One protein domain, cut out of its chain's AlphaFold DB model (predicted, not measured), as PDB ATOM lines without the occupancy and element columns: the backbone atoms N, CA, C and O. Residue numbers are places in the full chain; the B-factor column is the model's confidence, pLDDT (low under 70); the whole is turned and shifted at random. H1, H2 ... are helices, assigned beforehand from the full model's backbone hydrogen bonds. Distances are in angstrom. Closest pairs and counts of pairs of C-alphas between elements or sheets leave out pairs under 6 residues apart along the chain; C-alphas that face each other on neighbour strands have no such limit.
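This is residues 364 to 389 and 542 to 606 of the 606 residues of the protein "Large T antigen" of Araneus ventricosus (UniProt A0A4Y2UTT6). One long helix, H4, makes a bar, and three short helices, H1, H2 and H3, cover much of one side of it. H2 and H3 cross H4 and pack on each other, H1 lies at the end where H4 begins, and residues 589 to 606 form a tail that folds back from the other end of H4. The printed part has 91 residues, with four named helices in the order H1, H2, H3, H4, no named strand, and 49 residues in the helices; the class is all helix. It is compact, with a radius of gyration of the C-alphas of 13.0 A and spans of 36 by 34 by 23 A.

H1, residues 364 to 371, is apart from H2, residues 377 to 387, and a tight link of 5 residues joins them. H3, residues 552 to 561, touches H2 at about perpendicular, 77 degrees; their closest C-alphas, of Ala 380 and Thr 554, are 4.7 A apart. H1 and H3 only just touch, with 3 pairs of C-alphas within 8 A, the closest being Ile 366 and Glu 553 at 6.8 A; their lines stand about perpendicular, at 88 degrees. H4, residues 569 to 588, touches H1 with residues 571 to 574 alone, the same way at a steep tilt of 40 degrees; the closest C-alphas, of Gly 367 and Val 571, are 5.8 A apart. With residues 572 to 576 alone H4 only just touches H3, with 3 pairs of C-alphas within 8 A, the closest being Ile 557 and Ile 575 at 7.1 A, and the two stand about perpendicular, at 86 degrees. With residues 575 to 583 alone H4 touches H2; the closest C-alphas, of Gly 378 and Val 579, are 4.4 A apart, and the tilt of 72 degrees is only just about perpendicular. The helix packing is mostly crossed. In H2, H3 and H4 every O i to N i+4 pair is within hydrogen-bond range; in H1 3 of 4 are.

H1 begins at C-alpha 364, (-6.355, 193.327, 71.042), and measures 10.9 A from first to last C-alpha. H2 measures 14.4 A and H3 14.2 A. H4 runs 28.6 A, from C-alpha 569 at (3.281, 198.270, 69.795) to C-alpha 588 at (12.054, 203.148, 96.537).

The C-alphas farthest apart are those of Glu 365 and Ser 592, at 36.1 A. Residues 390 to 541 are not printed, and C-alphas 389 and 542 are 11.7 A apart across this cut, which falls between H2 and H3. The link from H3 to H4, 7 residues, is short. The C-alphas of residues 589 to 606 lie 12 to 22 A from the mean of all C-alphas. The mean pLDDT of the printed part is 80.0; residue 588 and residues 590 to 606 are under 70.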
ATOM      1  N   LYS A 364      -6.002 191.927  71.319       92.25
ATOM      2  CA  LYS A 364      -6.355 193.327  71.042       92.25
ATOM      3  C   LYS A 364      -7.409 193.853  72.009       92.25
ATOM      4  O   LYS A 364      -7.214 194.915  72.586       92.25
ATOM      5  N   GLU A 365      -8.486 193.101  72.226       91.38
ATOM      6  CA  GLU A 365      -9.561 193.484  73.155       91.38
ATOM      7  C   GLU A 365      -9.028 193.750  74.571       91.38
ATOM      8  O   GLU A 365      -9.273 194.811  75.146       91.38
ATOM      9  N   ILE A 366      -8.258 192.806  75.125       93.06
ATOM     10  CA  ILE A 366      -7.667 192.949  76.463       93.06
ATOM     11  C   ILE A 366      -6.588 194.038  76.463       93.06
ATOM     12  O   ILE A 366      -6.524 194.835  77.396       93.06
ATOM     13  N   GLY A 367      -5.764 194.105  75.417       92.44
ATOM     14  CA  GLY A 367      -4.699 195.090  75.277       92.44
ATOM     15  C   GLY A 367      -5.202 196.532  75.297       92.44
ATOM     16  O   GLY A 367      -4.652 197.350  76.029       92.44
ATOM     17  N   TYR A 368      -6.274 196.840  74.562       91.44
ATOM     18  CA  TYR A 368      -6.873 198.177  74.585       91.44
ATOM     19  C   TYR A 368      -7.551 198.488  75.916       91.44
ATOM     20  O   TYR A 368      -7.364 199.578  76.443       91.44
ATOM     21  N   LYS A 369      -8.249 197.517  76.521       90.44
ATOM     22  CA  LYS A 369      -8.825 197.676  77.867       90.44
ATOM     23  C   LYS A 369      -7.759 198.022  78.917       90.44
ATOM     24  O   LYS A 369      -8.030 198.747  79.873       90.44
ATOM     25  N   LEU A 370      -6.543 197.502  78.752       91.06
ATOM     26  CA  LEU A 370      -5.435 197.791  79.656       91.06
ATOM     27  C   LEU A 370      -4.924 199.227  79.557       91.06
ATOM     28  O   LEU A 370      -4.381 199.703  80.545       91.06
ATOM     29  N   LEU A 371      -5.112 199.932  78.438       88.38
ATOM     30  CA  LEU A 371      -4.662 201.325  78.315       88.38
ATOM     31  C   LEU A 371      -5.340 202.255  79.335       88.38
ATOM     32  O   LEU A 371      -4.721 203.227  79.765       88.38
ATOM     33  N   ASP A 372      -6.557 201.905  79.763       85.44
ATOM     34  CA  ASP A 372      -7.355 202.638  80.754       85.44
ATOM     35  C   ASP A 372      -7.201 202.092  82.190       85.44
ATOM     36  O   ASP A 372      -7.910 202.506  83.108       85.44
ATOM     37  N   THR A 373      -6.308 201.120  82.404       82.75
ATOM     38  CA  THR A 373      -6.066 200.487  83.710       82.75
ATOM     39  C   THR A 373      -4.747 200.992  84.305       82.75
ATOM     40  O   THR A 373      -3.822 201.291  83.561       82.75
ATOM     41  N   GLU A 374      -4.609 201.052  85.639       72.81
ATOM     42  CA  GLU A 374      -3.361 201.507  86.293       72.81
ATOM     43  C   GLU A 374      -2.680 200.449  87.193       72.81
ATOM     44  O   GLU A 374      -1.453 200.365  87.221       72.81
ATOM     45  N   ASP A 375      -3.432 199.582  87.882       77.12
ATOM     46  CA  ASP A 375      -2.894 198.850  89.050       77.12
ATOM     47  C   ASP A 375      -2.397 197.412  88.800       77.12
ATOM     48  O   ASP A 375      -1.783 196.798  89.676       77.12
ATOM     49  N   VAL A 376      -2.646 196.828  87.625       86.25
ATOM     50  CA  VAL A 376      -2.435 195.377  87.411       86.25
ATOM     51  C   VAL A 376      -1.001 195.034  86.974       86.25
ATOM     52  O   VAL A 376      -0.517 193.930  87.225       86.25
ATOM     53  N   PHE A 377      -0.281 195.971  86.355       90.81
ATOM     54  CA  PHE A 377       0.920 195.679  85.558       90.81
ATOM     55  C   PHE A 377       2.097 195.102  86.337       90.81
ATOM     56  O   PHE A 377       2.580 194.018  86.015       90.81
ATOM     57  N   GLY A 378       2.582 195.813  87.355       87.19
ATOM     58  CA  GLY A 378       3.771 195.369  88.080       87.19
ATOM     59  C   GLY A 378       3.532 194.095  88.889       87.19
ATOM     60  O   GLY A 378       4.395 193.224  88.927       87.19
ATOM     61  N   LEU A 379       2.325 193.929  89.440       87.94
ATOM     62  CA  LEU A 379       1.919 192.690  90.105       87.94
ATOM     63  C   LEU A 379       1.833 191.512  89.128       87.94
ATOM     64  O   LEU A 379       2.172 190.391  89.507       87.94
ATOM     65  N   ALA A 380       1.428 191.748  87.878       91.56
ATOM     66  CA  ALA A 380       1.394 190.713  86.852       91.56
ATOM     67  C   ALA A 380       2.798 190.238  86.443       91.56
ATOM     68  O   ALA A 380       3.036 189.031  86.391       91.56
ATOM     69  N   ASP A 381       3.740 191.165  86.243       90.19
ATOM     70  CA  ASP A 381       5.152 190.828  85.996       90.19
ATOM     71  C   ASP A 381       5.792 190.128  87.207       90.19
ATOM     72  O   ASP A 381       6.517 189.138  87.082       90.19
ATOM     73  N   TYR A 382       5.479 190.594  88.420       88.44
ATOM     74  CA  TYR A 382       5.941 189.941  89.639       88.44
ATOM     75  C   TYR A 382       5.396 188.510  89.752       88.44
ATOM     76  O   TYR A 382       6.107 187.579  90.146       88.44
ATOM     77  N   TYR A 383       4.134 188.307  89.373       89.50
ATOM     78  CA  TYR A 383       3.501 186.998  89.368       89.50
ATOM     79  C   TYR A 383       4.158 186.018  88.395       89.50
ATOM     80  O   TYR A 383       4.490 184.901  88.809       89.50
ATOM     81  N   SER A 384       4.395 186.429  87.147       88.44
ATOM     82  CA  SER A 384       5.022 185.564  86.141       88.44
ATOM     83  C   SER A 384       6.455 185.175  86.517       88.44
ATOM     84  O   SER A 384       6.842 184.023  86.337       88.44
ATOM     85  N   LYS A 385       7.225 186.090  87.119       84.56
ATOM     86  CA  LYS A 385       8.637 185.851  87.461       84.56
ATOM     87  C   LYS A 385       8.850 185.141  88.796       84.56
ATOM     88  O   LYS A 385       9.724 184.278  88.906       84.56
ATOM     89  N   TYR A 386       8.093 185.511  89.831       84.25
ATOM     90  CA  TYR A 386       8.409 185.128  91.213       84.25
ATOM     91  C   TYR A 386       7.373 184.212  91.856       84.25
ATOM     92  O   TYR A 386       7.761 183.299  92.593       84.25
ATOM     93  N   HIS A 387       6.079 184.410  91.583       83.88
ATOM     94  CA  HIS A 387       5.037 183.528  92.124       83.88
ATOM     95  C   HIS A 387       4.994 182.188  91.404       83.88
ATOM     96  O   HIS A 387       4.937 181.143  92.054       83.88
ATOM     97  N   LEU A 388       5.069 182.199  90.073       83.62
ATOM     98  CA  LEU A 388       5.007 180.988  89.269       83.62
ATOM     99  C   LEU A 388       6.340 180.721  88.562       83.62
ATOM    100  O   LEU A 388       6.519 181.038  87.398       83.62
ATOM    101  N   LYS A 389       7.270 180.038  89.242       79.25
ATOM    102  CA  LYS A 389       8.632 179.758  88.725       79.25
ATOM    103  C   LYS A 389       8.705 179.137  87.322       79.25
ATOM    104  O   LYS A 389       9.734 179.244  86.669       79.25
ATOM    105  N   TYR A 542       5.833 184.350  98.417       84.00
ATOM    106  CA  TYR A 542       5.585 185.778  98.224       84.00
ATOM    107  C   TYR A 542       4.097 186.142  98.278       84.00
ATOM    108  O   TYR A 542       3.755 187.301  98.079       84.00
ATOM    109  N   TRP A 543       3.194 185.176  98.500       81.81
ATOM    110  CA  TRP A 543       1.743 185.434  98.536       81.81
ATOM    111  C   TRP A 543       1.339 186.392  99.654       81.81
ATOM    112  O   TRP A 543       0.433 187.194  99.446       81.81
ATOM    113  N   ASP A 544       2.042 186.349 100.784       80.94
ATOM    114  CA  ASP A 544       1.761 187.218 101.926       80.94
ATOM    115  C   ASP A 544       2.339 188.631 101.743       80.94
ATOM    116  O   ASP A 544       1.744 189.601 102.204       80.94
ATOM    117  N   SER A 545       3.480 188.766 101.056       79.69
ATOM    118  CA  SER A 545       4.140 190.062 100.841       79.69
ATOM    119  C   SER A 545       3.630 190.809  99.608       79.69
ATOM    120  O   SER A 545       3.519 192.030  99.633       79.69
ATOM    121  N   HIS A 546       3.295 190.084  98.542       82.38
ATOM    122  CA  HIS A 546       2.782 190.634  97.291       82.38
ATOM    123  C   HIS A 546       1.582 189.807  96.814       82.38
ATOM    124  O   HIS A 546       1.731 188.959  95.923       82.38
ATOM    125  N   PRO A 547       0.389 190.011  97.399       84.88
ATOM    126  CA  PRO A 547      -0.817 189.332  96.952       84.88
ATOM    127  C   PRO A 547      -1.177 189.777  95.531       84.88
ATOM    128  O   PRO A 547      -1.193 190.966  95.220       84.88
ATOM    129  N   VAL A 548      -1.491 188.811  94.666       85.94
ATOM    130  CA  VAL A 548      -1.884 189.071  93.275       85.94
ATOM    131  C   VAL A 548      -3.242 188.443  93.001       85.94
ATOM    132  O   VAL A 548      -3.453 187.254  93.245       85.94
ATOM    133  N   ASN A 549      -4.163 189.236  92.458       88.38
ATOM    134  CA  ASN A 549      -5.426 188.727  91.947       88.38
ATOM    135  C   ASN A 549      -5.232 188.210  90.516       88.38
ATOM    136  O   ASN A 549      -5.239 188.985  89.566       88.38
ATOM    137  N   VAL A 550      -5.038 186.899  90.364       90.62
ATOM    138  CA  VAL A 550      -4.799 186.291  89.049       90.62
ATOM    139  C   VAL A 550      -6.093 186.279  88.229       90.62
ATOM    140  O   VAL A 550      -7.026 185.518  88.499       90.62
ATOM    141  N   ASN A 551      -6.133 187.127  87.206       92.25
ATOM    142  CA  ASN A 551      -7.209 187.271  86.224       92.25
ATOM    143  C   ASN A 551      -6.663 187.155  84.785       92.25
ATOM    144  O   ASN A 551      -5.484 186.865  84.579       92.25
ATOM    145  N   GLU A 552      -7.532 187.340  83.789       94.38
ATOM    146  CA  GLU A 552      -7.148 187.282  82.372       94.38
ATOM    147  C   GLU A 552      -6.142 188.378  82.002       94.38
ATOM    148  O   GLU A 552      -5.204 188.105  81.261       94.38
ATOM    149  N   GLU A 553      -6.265 189.575  82.588       94.69
ATOM    150  CA  GLU A 553      -5.322 190.674  82.391       94.69
ATOM    151  C   GLU A 553      -3.921 190.330  82.916       94.69
ATOM    152  O   GLU A 553      -2.926 190.541  82.229       94.69
ATOM    153  N   THR A 554      -3.840 189.736  84.110       93.88
ATOM    154  CA  THR A 554      -2.579 189.293  84.724       93.88
ATOM    155  C   THR A 554      -1.880 188.242  83.864       93.88
ATOM    156  O   THR A 554      -0.672 188.325  83.636       93.88
ATOM    157  N   ILE A 555      -2.636 187.255  83.365       95.38
ATOM    158  CA  ILE A 555      -2.101 186.225  82.468       95.38
ATOM    159  C   ILE A 555      -1.657 186.837  81.142       95.38
ATOM    160  O   ILE A 555      -0.560 186.521  80.684       95.38
ATOM    161  N   TYR A 556      -2.467 187.720  80.555       95.94
ATOM    162  CA  TYR A 556      -2.140 188.392  79.303       95.94
ATOM    163  C   TYR A 556      -0.841 189.193  79.422       95.94
ATOM    164  O   TYR A 556       0.077 188.956  78.644       95.94
ATOM    165  N   ILE A 557      -0.711 190.052  80.438       95.12
ATOM    166  CA  ILE A 557       0.499 190.854  80.675       95.12
ATOM    167  C   ILE A 557       1.725 189.953  80.847       95.12
ATOM    168  O   ILE A 557       2.732 190.164  80.175       95.12
ATOM    169  N   GLY A 558       1.632 188.923  81.695       93.62
ATOM    170  CA  GLY A 558       2.729 187.974  81.887       93.62
ATOM    171  C   GLY A 558       3.123 187.271  80.586       93.62
ATOM    172  O   GLY A 558       4.302 187.150  80.283       93.62
ATOM    173  N   CYS A 559       2.150 186.855  79.774       94.19
ATOM    174  CA  CYS A 559       2.420 186.215  78.489       94.19
ATOM    175  C   CYS A 559       2.998 187.178  77.446       94.19
ATOM    176  O   CYS A 559       3.842 186.758  76.665       94.19
ATOM    177  N   VAL A 560       2.578 188.445  77.420       93.00
ATOM    178  CA  VAL A 560       3.141 189.468  76.525       93.00
ATOM    179  C   VAL A 560       4.605 189.730  76.872       93.00
ATOM    180  O   VAL A 560       5.450 189.713  75.985       93.00
ATOM    181  N   LEU A 561       4.925 189.895  78.160       88.81
ATOM    182  CA  LEU A 561       6.302 190.116  78.625       88.81
ATOM    183  C   LEU A 561       7.226 188.924  78.332       88.81
ATOM    184  O   LEU A 561       8.421 189.102  78.110       88.81
ATOM    185  N   GLU A 562       6.661 187.719  78.297       86.75
ATOM    186  CA  GLU A 562       7.340 186.472  77.935       86.75
ATOM    187  C   GLU A 562       7.272 186.156  76.422       86.75
ATOM    188  O   GLU A 562       7.690 185.082  75.987       86.75
ATOM    189  N   ASN A 563       6.754 187.080  75.598       87.00
ATOM    190  CA  ASN A 563       6.583 186.947  74.142       87.00
ATOM    191  C   ASN A 563       5.749 185.725  73.697       87.00
ATOM    192  O   ASN A 563       5.974 185.154  72.630       87.00
ATOM    193  N   LEU A 564       4.787 185.292  74.511       87.56
ATOM    194  CA  LEU A 564       3.880 184.180  74.209       87.56
ATOM    195  C   LEU A 564       2.575 184.617  73.541       87.56
ATOM    196  O   LEU A 564       1.965 183.822  72.832       87.56
ATOM    197  N   LEU A 565       2.125 185.846  73.800       93.12
ATOM    198  CA  LEU A 565       0.907 186.408  73.221       93.12
ATOM    199  C   LEU A 565       1.222 187.724  72.505       93.12
ATOM    200  O   LEU A 565       2.079 188.478  72.973       93.12
ATOM    201  N   PRO A 566       0.511 188.029  71.408       90.19
ATOM    202  CA  PRO A 566       0.734 189.258  70.674       90.19
ATOM    203  C   PRO A 566       0.237 190.472  71.464       90.19
ATOM    204  O   PRO A 566      -0.746 190.417  72.207       90.19
ATOM    205  N   ALA A 567       0.893 191.605  71.257       91.50
ATOM    206  CA  ALA A 567       0.431 192.909  71.705       91.50
ATOM    207  C   ALA A 567       0.731 193.933  70.614       91.50
ATOM    208  O   ALA A 567       1.759 193.848  69.938       91.50
ATOM    209  N   GLU A 568      -0.162 194.901  70.425       88.88
ATOM    210  CA  GLU A 568       0.147 196.020  69.542       88.88
ATOM    211  C   GLU A 568       1.282 196.870  70.136       88.88
ATOM    212  O   GLU A 568       1.401 196.944  71.363       88.88
ATOM    213  N   PRO A 569       2.115 197.532  69.308       87.44
ATOM    214  CA  PRO A 569       3.281 198.270  69.795       87.44
ATOM    215  C   PRO A 569       2.952 199.293  70.891       87.44
ATOM    216  O   PRO A 569       3.691 199.424  71.868       87.44
ATOM    217  N   GLU A 570       1.816 199.981  70.768       89.75
ATOM    218  CA  GLU A 570       1.343 200.937  71.769       89.75
ATOM    219  C   GLU A 570       1.019 200.265  73.110       89.75
ATOM    220  O   GLU A 570       1.495 200.722  74.153       89.75
ATOM    221  N   VAL A 571       0.282 199.152  73.079       91.38
ATOM    222  CA  VAL A 571      -0.071 198.351  74.260       91.38
ATOM    223  C   VAL A 571       1.187 197.782  74.913       91.38
ATOM    224  O   VAL A 571       1.370 197.907  76.122       91.38
ATOM    225  N   HIS A 572       2.096 197.212  74.121       91.00
ATOM    226  CA  HIS A 572       3.352 196.660  74.621       91.00
ATOM    227  C   HIS A 572       4.204 197.735  75.317       91.00
ATOM    228  O   HIS A 572       4.730 197.520  76.416       91.00
ATOM    229  N   ARG A 573       4.316 198.922  74.703       89.00
ATOM    230  CA  ARG A 573       5.010 200.079  75.285       89.00
ATOM    231  C   ARG A 573       4.349 200.529  76.585       89.00
ATOM    232  O   ARG A 573       5.058 200.785  77.557       89.00
ATOM    233  N   HIS A 574       3.017 200.598  76.619       92.00
ATOM    234  CA  HIS A 574       2.267 200.944  77.825       92.00
ATOM    235  C   HIS A 574       2.540 199.944  78.958       92.00
ATOM    236  O   HIS A 574       2.955 200.357  80.040       92.00
ATOM    237  N   ILE A 575       2.408 198.636  78.695       92.88
ATOM    238  CA  ILE A 575       2.697 197.568  79.668       92.88
ATOM    239  C   ILE A 575       4.120 197.717  80.213       92.88
ATOM    240  O   ILE A 575       4.316 197.804  81.424       92.88
ATOM    241  N   SER A 576       5.112 197.818  79.326       90.31
ATOM    242  CA  SER A 576       6.527 197.923  79.705       90.31
ATOM    243  C   SER A 576       6.802 199.151  80.579       90.31
ATOM    244  O   SER A 576       7.527 199.072  81.577       90.31
ATOM    245  N   LEU A 577       6.189 200.291  80.243       91.06
ATOM    246  CA  LEU A 577       6.319 201.533  81.000       91.06
ATOM    247  C   LEU A 577       5.689 201.419  82.394       91.06
ATOM    248  O   LEU A 577       6.315 201.837  83.371       91.06
ATOM    249  N   GLN A 578       4.478 200.865  82.503       92.69
ATOM    250  CA  GLN A 578       3.785 200.723  83.788       92.69
ATOM    251  C   GLN A 578       4.481 199.716  84.704       92.69
ATOM    252  O   GLN A 578       4.698 200.006  85.881       92.69
ATOM    253  N   VAL A 579       4.936 198.584  84.157       90.81
ATOM    254  CA  VAL A 579       5.777 197.617  84.879       90.81
ATOM    255  C   VAL A 579       7.028 198.312  85.421       90.81
ATOM    256  O   VAL A 579       7.321 198.231  86.613       90.81
ATOM    257  N   SER A 580       7.726 199.085  84.585       87.94
ATOM    258  CA  SER A 580       8.938 199.812  84.990       87.94
ATOM    259  C   SER A 580       8.675 200.884  86.056       87.94
ATOM    260  O   SER A 580       9.504 201.112  86.938       87.94
ATOM    261  N   LYS A 581       7.534 201.584  85.995       89.19
ATOM    262  CA  LYS A 581       7.117 202.542  87.035       89.19
ATOM    263  C   LYS A 581       6.856 201.838  88.365       89.19
ATOM    264  O   LYS A 581       7.338 202.304  89.395       89.19
ATOM    265  N   TRP A 582       6.144 200.714  88.333       89.38
ATOM    266  CA  TRP A 582       5.836 199.936  89.528       89.38
ATOM    267  C   TRP A 582       7.105 199.404  90.200       89.38
ATOM    268  O   TRP A 582       7.306 199.632  91.390       89.38
ATOM    269  N   TRP A 583       8.022 198.812  89.427       85.62
ATOM    270  CA  TRP A 583       9.305 198.325  89.945       85.62
ATOM    271  C   TRP A 583      10.142 199.427  90.599       85.62
ATOM    272  O   TRP A 583      10.712 199.212  91.668       85.62
ATOM    273  N   ARG A 584      10.184 200.627  90.001       84.69
ATOM    274  CA  ARG A 584      10.865 201.785  90.605       84.69
ATOM    275  C   ARG A 584      10.233 202.187  91.937       84.69
ATOM    276  O   ARG A 584      10.964 202.421  92.893       84.69
ATOM    277  N   LYS A 585       8.900 202.226  92.016       84.38
ATOM    278  CA  LYS A 585       8.164 202.560  93.246       84.38
ATOM    279  C   LYS A 585       8.435 201.550  94.365       84.38
ATOM    280  O   LYS A 585       8.768 201.950  95.475       84.38
ATOM    281  N   GLU A 586       8.337 200.256  94.075       81.06
ATOM    282  CA  GLU A 586       8.564 199.200  95.071       81.06
ATOM    283  C   GLU A 586      10.018 199.146  95.556       81.06
ATOM    284  O   GLU A 586      10.279 198.890  96.734       81.06
ATOM    285  N   TRP A 587      10.971 199.449  94.671       70.94
ATOM    286  CA  TRP A 587      12.371 199.609  95.050       70.94
ATOM    287  C   TRP A 587      12.577 200.799  95.990       70.94
ATOM    288  O   TRP A 587      13.215 200.655  97.032       70.94
ATOM    289  N   SER A 588      12.004 201.964  95.668       69.56
ATOM    290  CA  SER A 588      12.054 203.148  96.537       69.56
ATOM    291  C   SER A 588      11.441 202.897  97.918       69.56
ATOM    292  O   SER A 588      11.878 203.499  98.895       69.56
ATOM    293  N   ASN A 589      10.489 201.969  98.013       75.19
ATOM    294  CA  ASN A 589       9.867 201.559  99.271       75.19
ATOM    295  C   ASN A 589      10.685 200.515 100.063       75.19
ATOM    296  O   ASN A 589      10.214 200.044 101.096       75.19
ATOM    297  N   ASN A 590      11.901 200.154  99.621       63.97
ATOM    298  CA  ASN A 590      12.782 199.175 100.275       63.97
ATOM    299  C   ASN A 590      12.104 197.822 100.546       63.97
ATOM    300  O   ASN A 590      12.298 197.215 101.603       63.97
ATOM    301  N   CYS A 591      11.320 197.311  99.591       67.50
ATOM    302  CA  CYS A 591      10.728 195.990  99.755       67.50
ATOM    303  C   CYS A 591      11.825 194.920  99.930       67.50
ATOM    304  O   CYS A 591      12.615 194.643  99.024       67.50
ATOM    305  N   SER A 592      11.845 194.272 101.097       64.69
ATOM    306  CA  SER A 592      12.818 193.232 101.465       64.69
ATOM    307  C   SER A 592      12.791 192.023 100.523       64.69
ATOM    308  O   SER A 592      13.789 191.320 100.376       64.69
ATOM    309  N   CYS A 593      11.667 191.806  99.831       65.69
ATOM    310  CA  CYS A 593      11.502 190.746  98.839       65.69
ATOM    311  C   CYS A 593      12.222 191.045  97.509       65.69
ATOM    312  O   CYS A 593      12.446 190.116  96.734       65.69
ATOM    313  N   LEU A 594      12.583 192.310  97.248       62.19
ATOM    314  CA  LEU A 594      13.181 192.790  95.994       62.19
ATOM    315  C   LEU A 594      14.678 193.102  96.099       62.19
ATOM    316  O   LEU A 594      15.339 193.261  95.077       62.19
ATOM    317  N   GLN A 595      15.241 193.131  97.311       56.31
ATOM    318  CA  GLN A 595      16.663 193.430  97.547       56.31
ATOM    319  C   GLN A 595      17.631 192.375  96.974       56.31
ATOM    320  O   GLN A 595      18.844 192.567  96.993       56.31
ATOM    321  N   VAL A 596      17.118 191.267  96.431       47.56
ATOM    322  CA  VAL A 596      17.917 190.190  95.841       47.56
ATOM    323  C   VAL A 596      17.416 189.933  94.415       47.56
ATOM    324  O   VAL A 596      16.410 189.251  94.234       47.56
ATOM    325  N   LYS A 597      18.188 190.400  93.421       46.00
ATOM    326  CA  LYS A 597      18.110 190.145  91.958       46.00
ATOM    327  C   LYS A 597      17.389 191.209  91.117       46.00
ATOM    328  O   LYS A 597      16.190 191.118  90.872       46.00
ATOM    329  N   LEU A 598      18.182 192.106  90.527       43.16
ATOM    330  CA  LEU A 598      17.824 192.867  89.329       43.16
ATOM    331  C   LEU A 598      18.998 192.840  88.342       43.16
ATOM    332  O   LEU A 598      20.074 193.312  88.677       43.16
ATOM    333  N   PHE A 599      18.768 192.260  87.164       35.84
ATOM    334  CA  PHE A 599      19.300 192.620  85.836       35.84
ATOM    335  C   PHE A 599      18.420 191.839  84.835       35.84
ATOM    336  O   PHE A 599      18.263 190.635  85.055       35.84
ATOM    337  N   PRO A 600      17.757 192.464  83.826       40.12
ATOM    338  CA  PRO A 600      18.367 193.402  82.875       40.12
ATOM    339  C   PRO A 600      17.489 194.600  82.408       40.12
ATOM    340  O   PRO A 600      17.757 195.163  81.356       40.12
ATOM    341  N   TYR A 601      16.451 195.033  83.134       37.88
ATOM    342  CA  TYR A 601      15.519 196.063  82.613       37.88
ATOM    343  C   TYR A 601      15.985 197.530  82.731       37.88
ATOM    344  O   TYR A 601      15.254 198.438  82.344       37.88
ATOM    345  N   ILE A 602      17.202 197.790  83.218       35.56
ATOM    346  CA  ILE A 602      17.778 199.145  83.283       35.56
ATOM    347  C   ILE A 602      18.862 199.286  82.209       35.56
ATOM    348  O   ILE A 602      20.037 199.453  82.513       35.56
ATOM    349  N   GLN A 603      18.466 199.180  80.943       32.06
ATOM    350  CA  GLN A 603      19.190 199.771  79.812       32.06
ATOM    351  C   GLN A 603      18.172 200.224  78.760       32.06
ATOM    352  O   GLN A 603      18.115 199.702  77.655       32.06
ATOM    353  N   ILE A 604      17.343 201.207  79.111       30.25
ATOM    354  CA  ILE A 604      16.766 202.110  78.113       30.25
ATOM    355  C   ILE A 604      17.198 203.518  78.524       30.25
ATOM    356  O   ILE A 604      16.777 204.043  79.551       30.25
ATOM    357  N   GLN A 605      18.169 203.976  77.741       29.84
ATOM    358  CA  GLN A 605      18.834 205.269  77.597       29.84
ATOM    359  C   GLN A 605      18.231 206.475  78.342       29.84
ATOM    360  O   GLN A 605      17.052 206.794  78.196       29.84
ATOM    361  N   ASN A 606      19.115 207.165  79.079       29.50
ATOM    362  CA  ASN A 606      19.105 208.630  79.166       29.50
ATOM    363  C   ASN A 606      19.455 209.234  77.807       29.50
ATOM    364  O   ASN A 606      20.307 208.618  77.119       29.50
TER     365      ASN A 606